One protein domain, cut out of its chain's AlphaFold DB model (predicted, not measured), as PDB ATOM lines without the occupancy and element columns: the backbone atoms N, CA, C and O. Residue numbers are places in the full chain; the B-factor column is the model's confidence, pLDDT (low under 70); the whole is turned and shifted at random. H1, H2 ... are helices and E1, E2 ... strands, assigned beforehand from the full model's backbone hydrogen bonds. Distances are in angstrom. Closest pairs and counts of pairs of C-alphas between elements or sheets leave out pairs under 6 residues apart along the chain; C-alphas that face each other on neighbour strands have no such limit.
ATOM      1  N   ASP A 357      92.102  -2.224 -88.326       63.53
ATOM      2  CA  ASP A 357      92.341  -1.983 -89.753       63.53
ATOM      3  C   ASP A 357      92.046  -0.522 -90.141       63.53
ATOM      4  O   ASP A 357      92.689   0.053 -91.018       63.53
ATOM      5  N   SER A 358      91.041   0.089 -89.501       65.12
ATOM      6  CA  SER A 358      90.592   1.454 -89.810       65.12
ATOM      7  C   SER A 358      91.185   2.530 -88.901       65.12
ATOM      8  O   SER A 358      91.134   3.713 -89.248       65.12
ATOM      9  N   SER A 359      91.750   2.162 -87.747       69.75
ATOM     10  CA  SER A 359      92.296   3.130 -86.801       69.75
ATOM     11  C   SER A 359      93.683   3.595 -87.232       69.75
ATOM     12  O   SER A 359      94.641   2.825 -87.226       69.75
ATOM     13  N   SER A 360      93.816   4.894 -87.499       77.75
ATOM     14  CA  SER A 360      95.116   5.578 -87.481       77.75
ATOM     15  C   SER A 360      95.722   5.644 -86.074       77.75
ATOM     16  O   SER A 360      96.923   5.851 -85.923       77.75
ATOM     17  N   ASP A 361      94.881   5.495 -85.048       87.56
ATOM     18  CA  ASP A 361      95.269   5.546 -83.644       87.56
ATOM     19  C   ASP A 361      95.882   4.208 -83.196       87.56
ATOM     20  O   ASP A 361      95.456   3.121 -83.593       87.56
ATOM     21  N   VAL A 362      96.871   4.270 -82.307       88.56
ATOM     22  CA  VAL A 362      97.426   3.080 -81.662       88.56
ATOM     23  C   VAL A 362      96.519   2.673 -80.515       88.56
ATOM     24  O   VAL A 362      96.249   3.460 -79.609       88.56
ATOM     25  N   ILE A 363      96.088   1.417 -80.524       88.38
ATOM     26  CA  ILE A 363      95.295   0.833 -79.447       88.38
ATOM     27  C   ILE A 363      96.221  -0.051 -78.617       88.38
ATOM     28  O   ILE A 363      96.808  -1.007 -79.123       88.38
ATOM     29  N   LEU A 364      96.331   0.277 -77.335       89.81
ATOM     30  CA  LEU A 364      97.071  -0.461 -76.325       89.81
ATOM     31  C   LEU A 364      96.080  -1.152 -75.388       89.81
ATOM     32  O   LEU A 364      95.333  -0.484 -74.679       89.81
ATOM     33  N   ILE A 365      96.100  -2.478 -75.318       88.69
ATOM     34  CA  ILE A 365      95.315  -3.246 -74.343       88.69
ATOM     35  C   ILE A 365      96.292  -3.878 -73.369       88.69
ATOM     36  O   ILE A 365      97.121  -4.679 -73.783       88.69
ATOM     37  N   SER A 366      96.209  -3.541 -72.083       87.75
ATOM     38  CA  SER A 366      97.123  -4.058 -71.066       87.75
ATOM     39  C   SER A 366      96.382  -4.702 -69.900       87.75
ATOM     40  O   SER A 366      95.448  -4.128 -69.344       87.75
ATOM     41  N   ILE A 367      96.836  -5.893 -69.511       86.06
ATOM     42  CA  ILE A 367      96.292  -6.708 -68.431       86.06
ATOM     43  C   ILE A 367      97.405  -7.010 -67.424       86.06
ATOM     44  O   ILE A 367      98.480  -7.499 -67.770       86.06
ATOM     45  N   ARG A 368      97.141  -6.751 -66.147       83.12
ATOM     46  CA  ARG A 368      97.998  -7.129 -65.028       83.12
ATOM     47  C   ARG A 368      97.608  -8.521 -64.548       83.12
ATOM     48  O   ARG A 368      96.492  -8.744 -64.095       83.12
ATOM     49  N   THR A 369      98.557  -9.445 -64.616       81.00
ATOM     50  CA  THR A 369      98.425 -10.814 -64.110       81.00
ATOM     51  C   THR A 369      99.323 -11.017 -62.891       81.00
ATOM     52  O   THR A 369     100.216 -10.211 -62.620       81.00
ATOM     53  N   ASN A 370      99.153 -12.133 -62.178       76.19
ATOM     54  CA  ASN A 370     100.040 -12.506 -61.066       76.19
ATOM     55  C   ASN A 370     101.508 -12.691 -61.500       76.19
ATOM     56  O   ASN A 370     102.404 -12.650 -60.662       76.19
ATOM     57  N   GLN A 371     101.758 -12.913 -62.794       75.69
ATOM     58  CA  GLN A 371     103.093 -13.132 -63.356       75.69
ATOM     59  C   GLN A 371     103.755 -11.843 -63.870       75.69
ATOM     60  O   GLN A 371     104.931 -11.864 -64.228       75.69
ATOM     61  N   GLY A 372     103.027 -10.722 -63.891       83.12
ATOM     62  CA  GLY A 372     103.502  -9.448 -64.424       83.12
ATOM     63  C   GLY A 372     102.464  -8.752 -65.301       83.12
ATOM     64  O   GLY A 372     101.282  -9.113 -65.318       83.12
ATOM     65  N   LEU A 373     102.908  -7.735 -66.032       85.62
ATOM     66  CA  LEU A 373     102.070  -7.004 -66.980       85.62
ATOM     67  C   LEU A 373     102.134  -7.680 -68.351       85.62
ATOM     68  O   LEU A 373     103.223  -7.966 -68.831       85.62
ATOM     69  N   SER A 374     100.994  -7.893 -68.995       86.25
ATOM     70  CA  SER A 374     100.914  -8.261 -70.408       86.25
ATOM     71  C   SER A 374     100.192  -7.157 -71.164       86.25
ATOM     72  O   SER A 374      99.294  -6.511 -70.619       86.25
ATOM     73  N   ALA A 375     100.587  -6.890 -72.398       88.81
ATOM     74  CA  ALA A 375      99.941  -5.899 -73.224       88.81
ATOM     75  C   ALA A 375     100.060  -6.203 -74.708       88.81
ATOM     76  O   ALA A 375     100.994  -6.865 -75.144       88.81
ATOM     77  N   ILE A 376      99.122  -5.680 -75.483       88.62
ATOM     78  CA  ILE A 376      99.085  -5.789 -76.936       88.62
ATOM     79  C   ILE A 376      98.952  -4.380 -77.507       88.62
ATOM     80  O   ILE A 376      98.083  -3.618 -77.081       88.62
ATOM     81  N   LEU A 377      99.817  -4.054 -78.461       89.19
ATOM     82  CA  LEU A 377      99.814  -2.815 -79.232       89.19
ATOM     83  C   LEU A 377      99.372  -3.113 -80.667       89.19
ATOM     84  O   LEU A 377      99.873  -4.059 -81.285       89.19
ATOM     85  N   SER A 378      98.453  -2.302 -81.191       88.56
ATOM     86  CA  SER A 378      97.955  -2.427 -82.564       88.56
ATOM     87  C   SER A 378      99.049  -2.183 -83.619       88.56
ATOM     88  O   SER A 378     100.063  -1.543 -83.320       88.56
ATOM     89  N   PRO A 379      98.851  -2.634 -84.874       85.06
ATOM     90  CA  PRO A 379      99.814  -2.419 -85.960       85.06
ATOM     91  C   PRO A 379     100.159  -0.941 -86.218       85.06
ATOM     92  O   PRO A 379     101.286  -0.636 -86.612       85.06
ATOM     93  N   ALA A 380      99.240  -0.013 -85.928       85.94
ATOM     94  CA  ALA A 380      99.469   1.433 -86.034       85.94
ATOM     95  C   ALA A 380     100.650   1.930 -85.170       85.94
ATOM     96  O   ALA A 380     101.209   2.997 -85.428       85.94
ATOM     97  N   PHE A 381     101.075   1.149 -84.166       88.69
ATOM     98  CA  PHE A 381     102.224   1.468 -83.321       88.69
ATOM     99  C   PHE A 381     103.521   1.638 -84.117       88.69
ATOM    100  O   PHE A 381     104.304   2.538 -83.819       88.69
ATOM    101  N   PHE A 382     103.747   0.810 -85.142       86.69
ATOM    102  CA  PHE A 382     104.984   0.841 -85.930       86.69
ATOM    103  C   PHE A 382     105.121   2.172 -86.685       86.69
ATOM    104  O   PHE A 382     106.141   2.847 -86.499       86.69
ATOM    105  N   PRO A 383     104.043   2.609 -87.374       84.44
ATOM    106  CA  PRO A 383     103.633   3.975 -87.610       84.44
ATOM    107  C   PRO A 383     104.331   5.025 -86.779       84.44
ATOM    108  O   PRO A 383     105.268   5.711 -87.188       84.44
ATOM    109  N   LEU A 384     103.808   5.063 -85.557       84.81
ATOM    110  CA  LEU A 384     103.997   6.071 -84.536       84.81
ATOM    111  C   LEU A 384     105.436   6.148 -84.027       84.81
ATOM    112  O   LEU A 384     105.937   7.249 -83.828       84.81
ATOM    113  N   VAL A 385     106.139   5.021 -83.905       86.50
ATOM    114  CA  VAL A 385     107.558   5.002 -83.488       86.50
ATOM    115  C   VAL A 385     108.545   5.027 -84.662       86.50
ATOM    116  O   VAL A 385     109.751   4.887 -84.468       86.50
ATOM    117  N   GLY A 386     108.060   5.189 -85.897       80.62
ATOM    118  CA  GLY A 386     108.908   5.280 -87.092       80.62
ATOM    119  C   GLY A 386     109.610   3.964 -87.440       80.62
ATOM    120  O   GLY A 386     110.576   3.952 -88.202       80.62
ATOM    121  N   ALA A 387     109.126   2.849 -86.895       84.38
ATOM    122  CA  ALA A 387     109.667   1.522 -87.125       84.38
ATOM    123  C   ALA A 387     108.974   0.870 -88.329       84.38
ATOM    124  O   ALA A 387     107.751   0.852 -88.422       84.38
ATOM    125  N   LYS A 388     109.737   0.248 -89.233       82.50
ATOM    126  CA  LYS A 388     109.163  -0.649 -90.259       82.50
ATOM    127  C   LYS A 388     108.980  -2.057 -89.713       82.50
ATOM    128  O   LYS A 388     109.850  -2.528 -88.989       82.50
ATOM    129  N   LEU A 389     107.905  -2.756 -90.069       80.62
ATOM    130  CA  LEU A 389     107.755  -4.177 -89.736       80.62
ATOM    131  C   LEU A 389     108.893  -4.996 -90.404       80.62
ATOM    132  O   LEU A 389     109.299  -4.643 -91.513       80.62
ATOM    133  N   PRO A 390     109.439  -6.063 -89.788       79.56
ATOM    134  CA  PRO A 390     110.405  -6.936 -90.458       79.56
ATOM    135  C   PRO A 390     109.875  -7.488 -91.795       79.56
ATOM    136  O   PRO A 390     108.719  -7.908 -91.882       79.56
ATOM    137  N   GLU A 391     110.716  -7.529 -92.832       76.31
ATOM    138  CA  GLU A 391     110.331  -8.021 -94.171       76.31
ATOM    139  C   GLU A 391     109.861  -9.485 -94.145       76.31
ATOM    140  O   GLU A 391     108.943  -9.860 -94.867       76.31
ATOM    141  N   SER A 392     110.409 -10.304 -93.242       73.00
ATOM    142  CA  SER A 392     109.988 -11.695 -93.009       73.00
ATOM    143  C   SER A 392     108.540 -11.841 -92.531       73.00
ATOM    144  O   SER A 392     107.973 -12.932 -92.625       73.00
ATOM    145  N   LEU A 393     107.956 -10.762 -92.003       71.81
ATOM    146  CA  LEU A 393     106.598 -10.705 -91.466       71.81
ATOM    147  C   LEU A 393     105.609 -10.026 -92.424       71.81
ATOM    148  O   LEU A 393     104.412 -10.048 -92.159       71.81
ATOM    149  N   HIS A 394     106.079  -9.495 -93.559       66.81
ATOM    150  CA  HIS A 394     105.228  -9.025 -94.655       66.81
ATOM    151  C   HIS A 394     104.707 -10.224 -95.467       66.81
ATOM    152  O   HIS A 394     105.097 -10.440 -96.613       66.81
ATOM    153  N   ARG A 395     103.861 -11.068 -94.872       62.34
ATOM    154  CA  ARG A 395     103.064 -12.021 -95.659       62.34
ATOM    155  C   ARG A 395     101.808 -11.314 -96.151       62.34
ATOM    156  O   ARG A 395     101.187 -10.587 -95.383       62.34
ATOM    157  N   GLU A 396     101.440 -11.537 -97.412       51.56
ATOM    158  CA  GLU A 396     100.194 -11.022 -97.992       51.56
ATOM    159  C   GLU A 396      98.994 -11.439 -97.119       51.56
ATOM    160  O   GLU A 396      98.590 -12.600 -97.120       51.56
ATOM    161  N   GLY A 397      98.455 -10.492 -96.342       56.19
ATOM    162  CA  GLY A 397      97.205 -10.632 -95.587       56.19
ATOM    163  C   GLY A 397      97.307 -10.941 -94.086       56.19
ATOM    164  O   GLY A 397      96.264 -11.006 -93.441       56.19
ATOM    165  N   SER A 398      98.503 -11.118 -93.508       59.25
ATOM    166  CA  SER A 398      98.659 -11.337 -92.057       59.25
ATOM    167  C   SER A 398      99.011 -10.033 -91.341       59.25
ATOM    168  O   SER A 398     100.135  -9.547 -91.462       59.25
ATOM    169  N   GLU A 399      98.082  -9.482 -90.561       71.19
ATOM    170  CA  GLU A 399      98.373  -8.329 -89.710       71.19
ATOM    171  C   GLU A 399      99.069  -8.743 -88.411       71.19
ATOM    172  O   GLU A 399      98.711  -9.726 -87.753       71.19
ATOM    173  N   VAL A 400     100.099  -7.983 -88.043       79.62
ATOM    174  CA  VAL A 400     100.997  -8.305 -86.935       79.62
ATOM    175  C   VAL A 400     100.868  -7.240 -85.854       79.62
ATOM    176  O   VAL A 400     101.170  -6.073 -86.092       79.62
ATOM    177  N   ALA A 401     100.462  -7.652 -84.657       85.50
ATOM    178  CA  ALA A 401     100.481  -6.822 -83.459       85.50
ATOM    179  C   ALA A 401     101.768  -7.059 -82.656       85.50
ATOM    180  O   ALA A 401     102.472  -8.062 -82.840       85.50
ATOM    181  N   LEU A 402     102.069  -6.149 -81.730       86.88
ATOM    182  CA  LEU A 402     103.190  -6.294 -80.806       86.88
ATOM    183  C   LEU A 402     102.670  -6.692 -79.422       86.88
ATOM    184  O   LEU A 402     101.998  -5.906 -78.756       86.88
ATOM    185  N   MET A 403     103.001  -7.902 -78.974       87.25
ATOM    186  CA  MET A 403     102.688  -8.368 -77.627       87.25
ATOM    187  C   MET A 403     103.873  -8.096 -76.706       87.25
ATOM    188  O   MET A 403     104.976  -8.571 -76.949       87.25
ATOM    189  N   CYS A 404     103.643  -7.342 -75.642       87.94
ATOM    190  CA  CYS A 404     104.638  -6.939 -74.662       87.94
ATOM    191  C   CYS A 404     104.337  -7.617 -73.325       87.94
ATOM    192  O   CYS A 404     103.204  -7.603 -72.856       87.94
ATOM    193  N   SER A 405     105.350  -8.166 -72.669       86.56
ATOM    194  CA  SER A 405     105.252  -8.686 -71.308       86.56
ATOM    195  C   SER A 405     106.320  -8.038 -70.436       86.56
ATOM    196  O   SER A 405     107.494  -8.008 -70.796       86.56
ATOM    197  N   VAL A 406     105.918  -7.487 -69.295       86.06
ATOM    198  CA  VAL A 406     106.820  -6.894 -68.307       86.06
ATOM    199  C   VAL A 406     106.872  -7.836 -67.118       86.06
ATOM    200  O   VAL A 406     105.887  -8.022 -66.398       86.06
ATOM    201  N   SER A 407     108.035  -8.454 -66.932       82.06
ATOM    202  CA  SER A 407     108.294  -9.318 -65.781       82.06
ATOM    203  C   SER A 407     108.308  -8.515 -64.475       82.06
ATOM    204  O   SER A 407     108.533  -7.305 -64.476       82.06
ATOM    205  N   SER A 408     108.166  -9.192 -63.334       74.88
ATOM    206  CA  SER A 408     108.319  -8.572 -62.005       74.88
ATOM    207  C   SER A 408     109.687  -7.909 -61.779       74.88
ATOM    208  O   SER A 408     109.815  -7.052 -60.912       74.88
ATOM    209  N   SER A 409     110.697  -8.271 -62.579       75.31
ATOM    210  CA  SER A 409     112.025  -7.640 -62.583       75.31
ATOM    211  C   SER A 409     112.096  -6.314 -63.356       75.31
ATOM    212  O   SER A 409     113.164  -5.714 -63.430       75.31
ATOM    213  N   GLY A 410     110.994  -5.870 -63.972       76.06
ATOM    214  CA  GLY A 410     110.936  -4.673 -64.819       76.06
ATOM    215  C   GLY A 410     111.449  -4.886 -66.246       76.06
ATOM    216  O   GLY A 410     111.310  -4.003 -67.084       76.06
ATOM    217  N   LYS A 411     112.004  -6.064 -66.567       82.00
ATOM    218  CA  LYS A 411     112.435  -6.387 -67.932       82.00
ATOM    219  C   LYS A 411     111.218  -6.595 -68.837       82.00
ATOM    220  O   LYS A 411     110.403  -7.484 -68.555       82.00
ATOM    221  N   ILE A 412     111.137  -5.800 -69.904       84.56
ATOM    222  CA  ILE A 412     110.151  -5.928 -70.979       84.56
ATOM    223  C   ILE A 412     110.627  -6.947 -72.023       84.56
ATOM    224  O   ILE A 412     111.797  -6.970 -72.409       84.56
ATOM    225  N   LYS A 413     109.716  -7.808 -72.466       86.62
ATOM    226  CA  LYS A 413     109.888  -8.725 -73.589       86.62
ATOM    227  C   LYS A 413     108.773  -8.468 -74.588       86.62
ATOM    228  O   LYS A 413     107.605  -8.550 -74.211       86.62
ATOM    229  N   CYS A 414     109.129  -8.200 -75.839       87.00
ATOM    230  CA  CYS A 414     108.163  -7.953 -76.901       87.00
ATOM    231  C   CYS A 414     108.283  -9.012 -78.000       87.00
ATOM    232  O   CYS A 414     109.380  -9.299 -78.477       87.00
ATOM    233  N   ASP A 415     107.150  -9.566 -78.411       86.38
ATOM    234  CA  ASP A 415     107.033 -10.608 -79.423       86.38
ATOM    235  C   ASP A 415     106.003 -10.179 -80.484       86.38
ATOM    236  O   ASP A 415     104.950  -9.621 -80.169       86.38
ATOM    237  N   TYR A 416     106.307 -10.439 -81.754       84.88
ATOM    238  CA  TYR A 416     105.388 -10.217 -82.869       84.88
ATOM    239  C   TYR A 416     104.367 -11.357 -82.927       84.88
ATOM    240  O   TYR A 416     104.745 -12.534 -82.991       84.88
ATOM    241  N   VAL A 417     103.083 -11.011 -82.933       82.94
ATOM    242  CA  VAL A 417     101.965 -11.965 -82.922       82.94
ATOM    243  C   VAL A 417     100.968 -11.644 -84.029       82.94
ATOM    244  O   VAL A 417     100.728 -10.483 -84.347       82.94
ATOM    245  N   GLU A 418     100.383 -12.680 -84.623       79.56
ATOM    246  CA  GLU A 418      99.332 -12.521 -85.631       79.56
ATOM    247  C   GLU A 418      98.027 -12.093 -84.942       79.56
ATOM    248  O   GLU A 418      97.582 -12.764 -84.009       79.56
ATOM    249  N   THR A 419      97.405 -10.992 -85.379       71.50
ATOM    250  CA  THR A 419      96.197 -10.407 -84.747       71.50
ATOM    251  C   THR A 419      95.055 -11.416 -84.601       71.50
ATOM    252  O   THR A 419      94.329 -11.419 -83.604       71.50
ATOM    253  N   ASN A 420      94.956 -12.343 -85.554       65.81
ATOM    254  CA  ASN A 420      93.976 -13.426 -85.585       65.81
ATOM    255  C   ASN A 420      94.073 -14.423 -84.415       65.81
ATOM    256  O   ASN A 420      93.061 -15.042 -84.073       65.81
ATOM    257  N   ASP A 421      95.248 -14.563 -83.796       63.00
ATOM    258  CA  ASP A 421      95.527 -15.547 -82.741       63.00
ATOM    259  C   ASP A 421      95.419 -14.966 -81.318       63.00
ATOM    260  O   ASP A 421      95.469 -15.713 -80.338       63.00
ATOM    261  N   ILE A 422      95.264 -13.648 -81.178       60.75
ATOM    262  CA  ILE A 422      95.367 -12.940 -79.888       60.75
ATOM    263  C   ILE A 422      94.107 -13.108 -79.024       60.75
ATOM    264  O   ILE A 422      94.192 -13.149 -77.800       60.75
ATOM    265  N   LEU A 423      92.934 -13.255 -79.644       56.09
ATOM    266  CA  LEU A 423      91.635 -13.250 -78.949       56.09
ATOM    267  C   LEU A 423      91.058 -14.652 -78.682       56.09
ATOM    268  O   LEU A 423      89.937 -14.769 -78.190       56.09
ATOM    269  N   VAL A 424      91.780 -15.721 -79.036       50.41
ATOM    270  CA  VAL A 424      91.223 -17.086 -79.053       50.41
ATOM    271  C   VAL A 424      91.308 -17.780 -77.690       50.41
ATOM    272  O   VAL A 424      90.414 -18.564 -77.386       50.41
ATOM    273  N   ASP A 425      92.335 -17.498 -76.877       51.22
ATOM    274  CA  ASP A 425      92.496 -18.013 -75.506       51.22
ATOM    275  C   ASP A 425      93.767 -17.393 -74.865       51.22
ATOM    276  O   ASP A 425      94.865 -17.645 -75.368       51.22
ATOM    277  N   PRO A 426      93.666 -16.605 -73.774       47.03
ATOM    278  CA  PRO A 426      94.820 -15.969 -73.120       47.03
ATOM    279  C   PRO A 426      95.808 -16.968 -72.495       47.03
ATOM    280  O   PRO A 426      96.893 -16.576 -72.063       47.03
ATOM    281  N   HIS A 427      95.451 -18.255 -72.420       44.22
ATOM    282  CA  HIS A 427      96.302 -19.323 -71.898       44.22
ATOM    283  C   HIS A 427      96.941 -20.194 -72.983       44.22
ATOM    284  O   HIS A 427      97.772 -21.052 -72.670       44.22
ATOM    285  N   ARG A 428      96.591 -20.000 -74.259       51.03
ATOM    286  CA  ARG A 428      97.177 -20.760 -75.364       51.03
ATOM    287  C   ARG A 428      98.442 -20.061 -75.839       51.03
ATOM    288  O   ARG A 428      98.462 -18.848 -75.998       51.03
ATOM    289  N   ASN A 429      99.496 -20.838 -76.092       50.38
ATOM    290  CA  ASN A 429     100.724 -20.330 -76.701       50.38
ATOM    291  C   ASN A 429     100.379 -19.663 -78.039       50.38
ATOM    292  O   ASN A 429     100.176 -20.359 -79.036       50.38
ATOM    293  N   HIS A 430     100.294 -18.329 -78.054       62.62
ATOM    294  CA  HIS A 430     100.178 -17.566 -79.288       62.62
ATOM    295  C   HIS A 430     101.340 -17.959 -80.197       62.62
ATOM    296  O   HIS A 430     102.461 -18.199 -79.731       62.62
ATOM    297  N   LYS A 431     101.079 -18.061 -81.498       64.19
ATOM    298  CA  LYS A 431     102.124 -18.364 -82.464       64.19
ATOM    299  C   LYS A 431     103.052 -17.154 -82.562       64.19
ATOM    300  O   LYS A 431     102.810 -16.232 -83.331       64.19
ATOM    301  N   ILE A 432     104.099 -17.151 -81.737       70.31
ATOM    302  CA  ILE A 432     105.151 -16.138 -81.773       70.31
ATOM    303  C   ILE A 432     105.801 -16.228 -83.151       70.31
ATOM    304  O   ILE A 432     106.425 -17.238 -83.486       70.31
ATOM    305  N   LEU A 433     105.616 -15.189 -83.962       71.75
ATOM    306  CA  LEU A 433     106.168 -15.140 -85.310       71.75
ATOM    307  C   LEU A 433     107.668 -14.847 -85.251       71.75
ATOM    308  O   LEU A 433     108.459 -15.487 -85.942       71.75
ATOM    309  N   GLN A 434     108.055 -13.888 -84.406       78.94
ATOM    310  CA  GLN A 434     109.436 -13.459 -84.201       78.94
ATOM    311  C   GLN A 434     109.548 -12.659 -82.892       78.94
ATOM    312  O   GLN A 434     108.585 -12.013 -82.483       78.94
ATOM    313  N   SER A 435     110.715 -12.664 -82.245       78.56
ATOM    314  CA  SER A 435     110.976 -11.797 -81.086       78.56
ATOM    315  C   SER A 435     111.453 -10.405 -81.524       78.56
ATOM    316  O   SER A 435     112.246 -10.291 -82.461       78.56
ATOM    317  N   ALA A 436     110.987  -9.352 -80.848       76.94
ATOM    318  CA  ALA A 436     111.348  -7.955 -81.113       76.94
ATOM    319  C   ALA A 436     112.531  -7.452 -80.256       76.94
ATOM    320  O   ALA A 436     112.844  -6.263 -80.276       76.94
ATOM    321  N   GLU A 437     113.213  -8.344 -79.527       72.38
ATOM    322  CA  GLU A 437     114.265  -8.008 -78.548       72.38
ATOM    323  C   GLU A 437     115.461  -7.213 -79.118       72.38
ATOM    324  O   GLU A 437     116.151  -6.533 -78.366       72.38
ATOM    325  N   ASN A 438     115.687  -7.230 -80.436       71.94
ATOM    326  CA  ASN A 438     116.814  -6.535 -81.074       71.94
ATOM    327  C   ASN A 438     116.526  -5.069 -81.467       71.94
ATOM    328  O   ASN A 438     117.367  -4.448 -82.113       71.94
ATOM    329  N   ARG A 439     115.348  -4.512 -81.139       79.56
ATOM    330  CA  ARG A 439     114.946  -3.153 -81.555       79.56
ATOM    331  C   ARG A 439     114.690  -2.240 -80.365       79.56
ATOM    332  O   ARG A 439     113.574  -2.141 -79.864       79.56
ATOM    333  N   GLU A 440     115.743  -1.547 -79.951       80.75
ATOM    334  CA  GLU A 440     115.751  -0.700 -78.756       80.75
ATOM    335  C   GLU A 440     114.689   0.416 -78.789       80.75
ATOM    336  O   GLU A 440     114.022   0.641 -77.784       80.75
ATOM    337  N   SER A 441     114.445   1.048 -79.945       79.19
ATOM    338  CA  SER A 441     113.416   2.093 -80.112       79.19
ATOM    339  C   SER A 441     111.989   1.572 -79.895       79.19
ATOM    340  O   SER A 441     111.196   2.198 -79.196       79.19
ATOM    341  N   VAL A 442     111.676   0.396 -80.446       83.75
ATOM    342  CA  VAL A 442     110.367  -0.268 -80.325       83.75
ATOM    343  C   VAL A 442     110.120  -0.699 -78.880       83.75
ATOM    344  O   VAL A 442     109.027  -0.487 -78.354       83.75
ATOM    345  N   LEU A 443     111.136  -1.269 -78.222       85.44
ATOM    346  CA  LEU A 443     111.066  -1.657 -76.812       85.44
ATOM    347  C   LEU A 443     110.868  -0.440 -75.907       85.44
ATOM    348  O   LEU A 443     109.999  -0.468 -75.039       85.44
ATOM    349  N   LYS A 444     111.635   0.630 -76.138       86.38
ATOM    350  CA  LYS A 444     111.559   1.868 -75.362       86.38
ATOM    351  C   LYS A 444     110.201   2.552 -75.520       86.38
ATOM    352  O   LYS A 444     109.570   2.846 -74.513       86.38
ATOM    353  N   GLY A 445     109.709   2.719 -76.749       86.06
ATOM    354  CA  GLY A 445     108.391   3.315 -76.995       86.06
ATOM    355  C   GLY A 445     107.248   2.487 -76.397       86.06
ATOM    356  O   GLY A 445     106.328   3.039 -75.798       86.06
ATOM    357  N   ALA A 446     107.318   1.153 -76.484       88.12
ATOM    358  CA  ALA A 446     106.326   0.279 -75.860       88.12
ATOM    359  C   ALA A 446     106.374   0.373 -74.326       88.12
ATOM    360  O   ALA A 446     105.330   0.436 -73.679       88.12
ATOM    361  N   GLN A 447     107.573   0.418 -73.741       89.12
ATOM    362  CA  GLN A 447     107.764   0.585 -72.303       89.12
ATOM    363  C   GLN A 447     107.219   1.933 -71.810       89.12
ATOM    364  O   GLN A 447     106.457   1.945 -70.846       89.12
ATOM    365  N   GLU A 448     107.538   3.039 -72.486       87.69
ATOM    366  CA  GLU A 448     107.050   4.384 -72.151       87.69
ATOM    367  C   GLU A 448     105.512   4.434 -72.136       87.69
ATOM    368  O   GLU A 448     104.908   4.885 -71.156       87.69
ATOM    369  N   LEU A 449     104.860   3.877 -73.164       88.62
ATOM    370  CA  LEU A 449     103.397   3.800 -73.229       88.62
ATOM    371  C   LEU A 449     102.800   2.935 -72.108       88.62
ATOM    372  O   LEU A 449     101.768   3.292 -71.528       88.62
ATOM    373  N   LEU A 450     103.433   1.807 -71.774       88.06
ATOM    374  CA  LEU A 450     102.976   0.925 -70.695       88.06
ATOM    375  C   LEU A 450     103.126   1.565 -69.321       88.06
ATOM    376  O   LEU A 450     102.211   1.465 -68.503       88.06
ATOM    377  N   GLU A 451     104.248   2.229 -69.067       86.81
ATOM    378  CA  GLU A 451     104.497   2.941 -67.820       86.81
ATOM    379  C   GLU A 451     103.520   4.104 -67.647       86.81
ATOM    380  O   GLU A 451     102.958   4.254 -66.568       86.81
ATOM    381  N   MET A 452     103.218   4.871 -68.698       85.00
ATOM    382  CA  MET A 452     102.195   5.925 -68.632       85.00
ATOM    383  C   MET A 452     100.806   5.368 -68.360       85.00
ATOM    384  O   MET A 452     100.105   5.861 -67.474       85.00
ATOM    385  N   THR A 453     100.430   4.305 -69.074       86.38
ATOM    386  CA  THR A 453      99.139   3.633 -68.876       86.38
ATOM    387  C   THR A 453      99.030   3.079 -67.456       86.38
ATOM    388  O   THR A 453      97.968   3.180 -66.857       86.38
ATOM    389  N   TRP A 454     100.147   2.559 -66.932       86.12
ATOM    390  CA  TRP A 454     100.540   2.169 -65.568       86.12
ATOM    391  C   TRP A 454     100.347   3.161 -64.417       86.12
ATOM    392  O   TRP A 454      99.656   2.924 -63.418       86.12
ATOM    393  N   ASN A 455     101.073   4.261 -64.550       83.50
ATOM    394  CA  ASN A 455     101.443   5.154 -63.463       83.50
ATOM    395  C   ASN A 455     100.438   6.290 -63.298       83.50
ATOM    396  O   ASN A 455     100.433   6.951 -62.264       83.50
ATOM    397  N   ASN A 456      99.551   6.488 -64.276       73.69
ATOM    398  CA  ASN A 456      98.453   7.424 -64.131       73.69
ATOM    399  C   ASN A 456      97.377   6.832 -63.212       73.69
ATOM    400  O   ASN A 456      96.614   5.946 -63.598       73.69
ATOM    401  N   THR A 457      97.348   7.273 -61.957       59.56
ATOM    402  CA  THR A 457      96.300   6.932 -60.991       59.56
ATOM    403  C   THR A 457      95.250   8.034 -60.981       59.56
ATOM    404  O   THR A 457      95.232   8.875 -60.085       59.56
ATOM    405  N   VAL A 458      94.375   8.052 -61.988       58.81
ATOM    406  CA  VAL A 458      93.175   8.901 -61.943       58.81
ATOM    407  C   VAL A 458      92.108   8.167 -61.130       58.81
ATOM    408  O   VAL A 458      91.881   6.973 -61.332       58.81
ATOM    409  N   ALA A 459      91.477   8.853 -60.175       53.81
ATOM    410  CA  ALA A 459      90.419   8.272 -59.351       53.81
ATOM    411  C   ALA A 459      89.238   7.804 -60.229       53.81
ATOM    412  O   ALA A 459      88.830   8.514 -61.151       53.81
ATOM    413  N   LYS A 460      88.686   6.608 -59.950       52.31
ATOM    414  CA  LYS A 460      87.506   6.059 -60.650       52.31
ATOM    415  C   LYS A 460      86.384   7.115 -60.675       52.31
ATOM    416  O   LYS A 460      85.943   7.543 -59.615       52.31
ATOM    417  N   GLY A 461      85.918   7.501 -61.867       51.16
ATOM    418  CA  GLY A 461      84.739   8.364 -62.055       51.16
ATOM    419  C   GLY A 461      85.003   9.788 -62.558       51.16
ATOM    420  O   GLY A 461      84.051  10.472 -62.918       51.16
ATOM    421  N   VAL A 462      86.259  10.233 -62.650       55.59
ATOM    422  CA  VAL A 462      86.608  11.516 -63.287       55.59
ATOM    423  C   VAL A 462      87.052  11.251 -64.724       55.59
ATOM    424  O   VAL A 462      87.818  10.318 -64.970       55.59
ATOM    425  N   SER A 463      86.584  12.061 -65.678       51.31
ATOM    426  CA  SER A 463      87.092  12.043 -67.052       51.31
ATOM    427  C   SER A 463      88.612  12.239 -67.041       51.31
ATOM    428  O   SER A 463      89.086  13.363 -66.929       51.31
ATOM    429  N   THR A 464      89.381  11.152 -67.149       58.69
ATOM    430  CA  THR A 464      90.271  11.017 -68.300       58.69
ATOM    431  C   THR A 464      90.993  12.276 -68.772       58.69
ATOM    432  O   THR A 464      90.707  12.626 -69.916       58.69
ATOM    433  N   PRO A 465      91.884  12.960 -68.018       64.81
ATOM    434  CA  PRO A 465      92.689  14.014 -68.625       64.81
ATOM    435  C   PRO A 465      93.437  13.420 -69.825       64.81
ATOM    436  O   PRO A 465      94.034  12.346 -69.724       64.81
ATOM    437  N   LEU A 466      93.320  14.084 -70.972       75.88
ATOM    438  CA  LEU A 466      94.057  13.741 -72.180       75.88
ATOM    439  C   LEU A 466      95.542  13.990 -71.891       75.88
ATOM    440  O   LEU A 466      95.904  15.088 -71.471       75.88
ATOM    441  N   LEU A 467      96.382  12.966 -72.029       82.62
ATOM    442  CA  LEU A 467      97.807  13.078 -71.721       82.62
ATOM    443  C   LEU A 467      98.577  13.380 -72.993       82.62
ATOM    444  O   LEU A 467      98.459  12.645 -73.969       82.62
ATOM    445  N   GLU A 468      99.400  14.414 -72.963       83.94
ATOM    446  CA  GLU A 468     100.304  14.730 -74.063       83.94
ATOM    447  C   GLU A 468     101.670  14.108 -73.789       83.94
ATOM    448  O   GLU A 468     102.234  14.267 -72.702       83.94
ATOM    449  N   HIS A 469     102.203  13.376 -74.767       84.19
ATOM    450  CA  HIS A 469     103.516  12.765 -74.649       84.19
ATOM    451  C   HIS A 469     104.297  12.768 -75.975       84.19
ATOM    452  O   HIS A 469     103.793  12.268 -76.985       84.19
ATOM    453  N   PRO A 470     105.544  13.278 -75.985       85.19
ATOM    454  CA  PRO A 470     106.418  13.201 -77.148       85.19
ATOM    455  C   PRO A 470     107.051  11.810 -77.270       85.19
ATOM    456  O   PRO A 470     107.901  11.430 -76.465       85.19
ATOM    457  N   LEU A 471     106.693  11.068 -78.318       84.88
ATOM    458  CA  LEU A 471     107.326   9.790 -78.643       84.88
ATOM    459  C   LEU A 471     108.520  10.005 -79.573       84.88
ATOM    460  O   LEU A 471     108.447  10.766 -80.540       84.88
ATOM    461  N   HIS A 472     109.620   9.315 -79.277       82.06
ATOM    462  CA  HIS A 472     110.847   9.389 -80.066       82.06
ATOM    463  C   HIS A 472     110.859   8.277 -81.114       82.06
ATOM    464  O   HIS A 472     110.897   7.093 -80.774       82.06
ATOM    465  N   GLY A 473     110.831   8.667 -82.387       79.50
ATOM    466  CA  GLY A 473     110.916   7.746 -83.510       79.50
ATOM    467  C   GLY A 473     112.327   7.191 -83.721       79.50
ATOM    468  O   GLY A 473     113.328   7.812 -83.358       79.50
ATOM    469  N   GLU A 474     112.420   6.021 -84.357       77.69
ATOM    470  CA  GLU A 474     113.693   5.423 -84.804       77.69
ATOM    471  C   GLU A 474     114.419   6.305 -85.840       77.69
ATOM    472  O   GLU A 474     115.644   6.281 -85.941       77.69
ATOM    473  N   ASP A 475     113.668   7.131 -86.568       77.69
ATOM    474  CA  ASP A 475     114.157   8.133 -87.520       77.69
ATOM    475  C   ASP A 475     114.692   9.418 -86.854       77.69
ATOM    476  O   ASP A 475     115.140  10.334 -87.545       77.69
ATOM    477  N   GLY A 476     114.662   9.495 -85.518       76.38
ATOM    478  CA  GLY A 476     115.063  10.672 -84.748       76.38
ATOM    479  C   GLY A 476     114.017  11.789 -84.726       76.38
ATOM    480  O   GLY A 476     114.288  12.856 -84.173       76.38
ATOM    481  N   THR A 477     112.830  11.573 -85.304       81.81
ATOM    482  CA  THR A 477     111.725  12.535 -85.226       81.81
ATOM    483  C   THR A 477     111.023  12.444 -83.873       81.81
ATOM    484  O   THR A 477     110.904  11.372 -83.281       81.81
ATOM    485  N   ILE A 478     110.567  13.586 -83.359       83.00
ATOM    486  CA  ILE A 478     109.727  13.642 -82.160       83.00
ATOM    487  C   ILE A 478     108.288  13.812 -82.633       83.00
ATOM    488  O   ILE A 478     107.978  14.810 -83.287       83.00
ATOM    489  N   ARG A 479     107.416  12.855 -82.307       85.25
ATOM    490  CA  ARG A 479     105.984  12.917 -82.625       85.25
ATOM    491  C   ARG A 479     105.180  13.254 -81.383       85.25
ATOM    492  O   ARG A 479     105.283  12.567 -80.367       85.25
ATOM    493  N   GLN A 480     104.377  14.307 -81.470       87.88
ATOM    494  CA  GLN A 480     103.482  14.691 -80.383       87.88
ATOM    495  C   GLN A 480     102.266  13.778 -80.391       87.88
ATOM    496  O   GLN A 480     101.555  13.701 -81.392       87.88
ATOM    497  N   SER A 481     102.050  13.075 -79.281       87.62
ATOM    498  CA  SER A 481     100.973  12.096 -79.162       87.62
ATOM    499  C   SER A 481     100.016  12.452 -78.029       87.62
ATOM    500  O   SER A 481     100.446  12.810 -76.934       87.62
ATOM    501  N   GLU A 482      98.718  12.308 -78.277       88.88
ATOM    502  CA  GLU A 482      97.658  12.391 -77.269       88.88
ATOM    503  C   GLU A 482      97.262  10.976 -76.839       88.88
ATOM    504  O   GLU A 482      96.946  10.131 -77.676       88.88
ATOM    505  N   ILE A 483      97.259  10.707 -75.534       88.81
ATOM    506  CA  ILE A 483      96.924   9.409 -74.952       88.81
ATOM    507  C   ILE A 483      95.659   9.553 -74.106       88.81
ATOM    508  O   ILE A 483      95.616  10.308 -73.131       88.81
ATOM    509  N   LYS A 484      94.634   8.767 -74.439       88.62
ATOM    510  CA  LYS A 484      93.416   8.603 -73.640       88.62
ATOM    511  C   LYS A 484      93.399   7.217 -73.005       88.62
ATOM    512  O   LYS A 484      93.493   6.218 -73.712       88.62
ATOM    513  N   ILE A 485      93.256   7.148 -71.681       86.56
ATOM    514  CA  ILE A 485      93.290   5.886 -70.929       86.56
ATOM    515  C   ILE A 485      91.897   5.572 -70.383       86.56
ATOM    516  O   ILE A 485      91.343   6.320 -69.584       86.56
ATOM    517  N   SER A 486      91.358   4.421 -70.759       81.50
ATOM    518  CA  SER A 486      90.106   3.873 -70.245       81.50
ATOM    519  C   SER A 486      90.384   2.728 -69.270       81.50
ATOM    520  O   SER A 486      91.174   1.822 -69.549       81.50
ATOM    521  N   TYR A 487      89.707   2.744 -68.123       80.75
ATOM    522  CA  TYR A 487      89.820   1.705 -67.097       80.75
ATOM    523  C   TYR A 487      88.681   0.698 -67.256       80.75
ATOM    524  O   TYR A 487      87.519   1.067 -67.104       80.75
ATOM    525  N   TYR A 488      89.005  -0.565 -67.543       73.81
ATOM    526  CA  TYR A 488      87.999  -1.628 -67.666       73.81
ATOM    527  C   TYR A 488      87.864  -2.432 -66.367       73.81
ATOM    528  O   TYR A 488      86.763  -2.734 -65.919       73.81
ATOM    529  N   SER A 489      88.987  -2.742 -65.713       76.56
ATOM    530  CA  SER A 489      89.013  -3.353 -64.379       76.56
ATOM    531  C   SER A 489      90.262  -2.918 -63.609       76.56
ATOM    532  O   SER A 489      91.143  -2.253 -64.150       76.56
ATOM    533  N   GLU A 490      90.393  -3.328 -62.346       75.69
ATOM    534  CA  GLU A 490      91.625  -3.092 -61.565       75.69
ATOM    535  C   GLU A 490      92.856  -3.769 -62.181       75.69
ATOM    536  O   GLU A 490      93.994  -3.354 -61.956       75.69
ATOM    537  N   SER A 491      92.608  -4.787 -63.002       81.94
ATOM    538  CA  SER A 491      93.617  -5.575 -63.693       81.94
ATOM    539  C   SER A 491      93.698  -5.287 -65.192       81.94
ATOM    540  O   SER A 491      94.566  -5.861 -65.832       81.94
ATOM    541  N   ALA A 492      92.875  -4.403 -65.770       83.25
ATOM    542  CA  ALA A 492      92.859  -4.167 -67.217       83.25
ATOM    543  C   ALA A 492      92.666  -2.688 -67.588       83.25
ATOM    544  O   ALA A 492      91.732  -2.030 -67.117       83.25
ATOM    545  N   ARG A 493      93.530  -2.185 -68.478       86.38
ATOM    546  CA  ARG A 493      93.530  -0.809 -68.995       86.38
ATOM    547  C   ARG A 493      93.601  -0.808 -70.519       86.38
ATOM    548  O   ARG A 493      94.279  -1.650 -71.107       86.38
ATOM    549  N   VAL A 494      92.925   0.154 -71.141       85.81
ATOM    550  CA  VAL A 494      92.959   0.382 -72.590       85.81
ATOM    551  C   VAL A 494      93.454   1.801 -72.849       85.81
ATOM    552  O   VAL A 494      92.846   2.752 -72.374       85.81
ATOM    553  N   GLY A 495      94.556   1.947 -73.577       87.38
ATOM    554  CA  GLY A 495      95.082   3.226 -74.043       87.38
ATOM    555  C   GLY A 495      94.776   3.428 -75.525       87.38
ATOM    556  O   GLY A 495      94.983   2.520 -76.323       87.38
ATOM    557  N   VAL A 496      94.300   4.612 -75.893       88.44
ATOM    558  CA  VAL A 496      94.180   5.064 -77.285       88.44
ATOM    559  C   VAL A 496      95.179   6.192 -77.477       88.44
ATOM    560  O   VAL A 496      95.090   7.201 -76.779       88.44
ATOM    561  N   ILE A 497      96.140   6.004 -78.378       90.31
ATOM    562  CA  ILE A 497      97.219   6.951 -78.648       90.31
ATOM    563  C   ILE A 497      97.061   7.496 -80.063       90.31
ATOM    564  O   ILE A 497      97.011   6.727 -81.021       90.31
ATOM    565  N   ARG A 498      97.021   8.817 -80.200       89.06
ATOM    566  CA  ARG A 498      96.856   9.512 -81.476       89.06
ATOM    567  C   ARG A 498      98.051  10.407 -81.759       89.06
ATOM    568  O   ARG A 498      98.438  11.179 -80.890       89.06
ATOM    569  N   ASP A 499      98.583  10.350 -82.977       86.31
ATOM    570  CA  ASP A 499      99.549  11.341 -83.463       86.31
ATOM    571  C   ASP A 499      98.826  12.661 -83.766       86.31
ATOM    572  O   ASP A 499      97.900  12.708 -84.579       86.31
ATOM    573  N   VAL A 500      99.235  13.738 -83.100       86.38
ATOM    574  CA  VAL A 500      98.678  15.087 -83.271       86.38
ATOM    575  C   VAL A 500      99.715  16.096 -83.754       86.38
ATOM    576  O   VAL A 500      99.471  17.303 -83.724       86.38
ATOM    577  N   SER A 501     100.857  15.621 -84.256       81.12
ATOM    578  CA  SER A 501     101.962  16.472 -84.709       81.12
ATOM    579  C   SER A 501     101.518  17.492 -85.770       81.12
ATOM    580  O   SER A 501     101.831  18.675 -85.661       81.12
ATOM    581  N   GLU A 502     100.720  17.075 -86.759       77.25
ATOM    582  CA  GLU A 502     100.207  17.974 -87.808       77.25
ATOM    583  C   GLU A 502      99.202  19.001 -87.265       77.25
ATOM    584  O   GLU A 502      99.239  20.177 -87.634       77.25
ATOM    585  N   ARG A 503      98.329  18.579 -86.343       76.94
ATOM    586  CA  ARG A 503      97.335  19.458 -85.711       76.94
ATOM    587  C   ARG A 503      98.012  20.578 -84.927       76.94
ATOM    588  O   ARG A 503      97.582  21.727 -85.017       76.94
ATOM    589  N   TYR A 504      99.081  20.250 -84.209       76.00
ATOM    590  CA  TYR A 504      99.894  21.218 -83.483       76.00
ATOM    591  C   TYR A 504     100.574  22.221 -84.427       76.00
ATOM    592  O   TYR A 504     100.454  23.429 -84.224       76.00
TER     593      TYR A 504
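AT A GLANCE: This is residues 357 to 504 of the 964 residues of an uncharacterized protein of Fistulifera solaris (UniProt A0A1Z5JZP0). One strongly twisted sheet of eight strands curls round the helix H2, which fills its hollow face. The short helix H1 is on the opposite face, and the short helix H3 is at the end of the printed part, far from the mean of the C-alphas; residues 423 to 428, between E4 and E5, stick out. The printed part has 148 residues, with the order E1 E2 H1 E3 E4 E5 H2 E6 E7 E8 H3; the sheet runs E5 E4 E3 E2 E1 E8 E7 E6, all antiparallel. The class is mixed, helices and strands; the whole is compact, with a radius of gyration of the C-alphas of 15.0 A and spans of 42 by 39 by 31 A.

HOW THE PARTS SIT: E3, residues 400 to 407, E4, residues 412 to 418, and E5, residues 432 to 435, form a meander, each strand the antiparallel neighbour of the one before. N 403 and O 415 are 2.9 A apart, and N 416 and O 434 are 2.9 A apart, both within hydrogen-bond range. E6, residues 467 to 472, E7, residues 478 to 489, and E8, residues 492 to 499, form a second meander, with N 481 and O 469 at 3.0 A and N 496 and O 484 at 2.8 A. Between the two meanders run E1, residues 362 to 369, and E2, residues 372 to 377, a hairpin: N 367 and O 374 are 2.8 A apart. N 364 of E1 and O 495 of E8 are 2.8 A apart, and N 404 of E3 and O 375 of E2 are 2.7 A apart, both within hydrogen-bond range. E5 and E6 are the edge strands. From edge to edge the strands' lines turn by 110 degrees. The sheet curls round H2, residues 440 to 455; the closest C-alphas to E4 are those of Cys 414 and Leu 443, 6.9 A, and to E6 those of Gly 445 and Leu 471, 6.8 A. H1, residues 381 to 384, is on the opposite face, at a height of 4.6 A over the sheet and over none of its strands. H3, residues 501 to 504, comes closest to E7 at the C-alphas of Ser 501 and Gln 480, 4.9 A. In H2 every O i to N i+4 pair is within hydrogen-bond range; H1 and H3 are too short for such a pair.

IN THESE COORDINATES: E1 begins at C-alpha 362 (97.426, 3.080, -81.662). E7 is 32.2 A long, E8 23.4 A, E1 and E3 22.4 A each, and H2 21.7 A. H3 ends at C-alpha 504 (99.894, 21.218, -83.483).

THE WHOLE: The C-alphas of Ser 392 and Gly 461, the two farthest apart, are 44.7 A apart. The printed part has no cut. The links H1 to E3, E4 to E5 and H2 to E6 are long. The mean pLDDT of the printed part is 77.9; residues 357 to 359, 394 to 398, 420 to 431 and 457 to 465 are under 70.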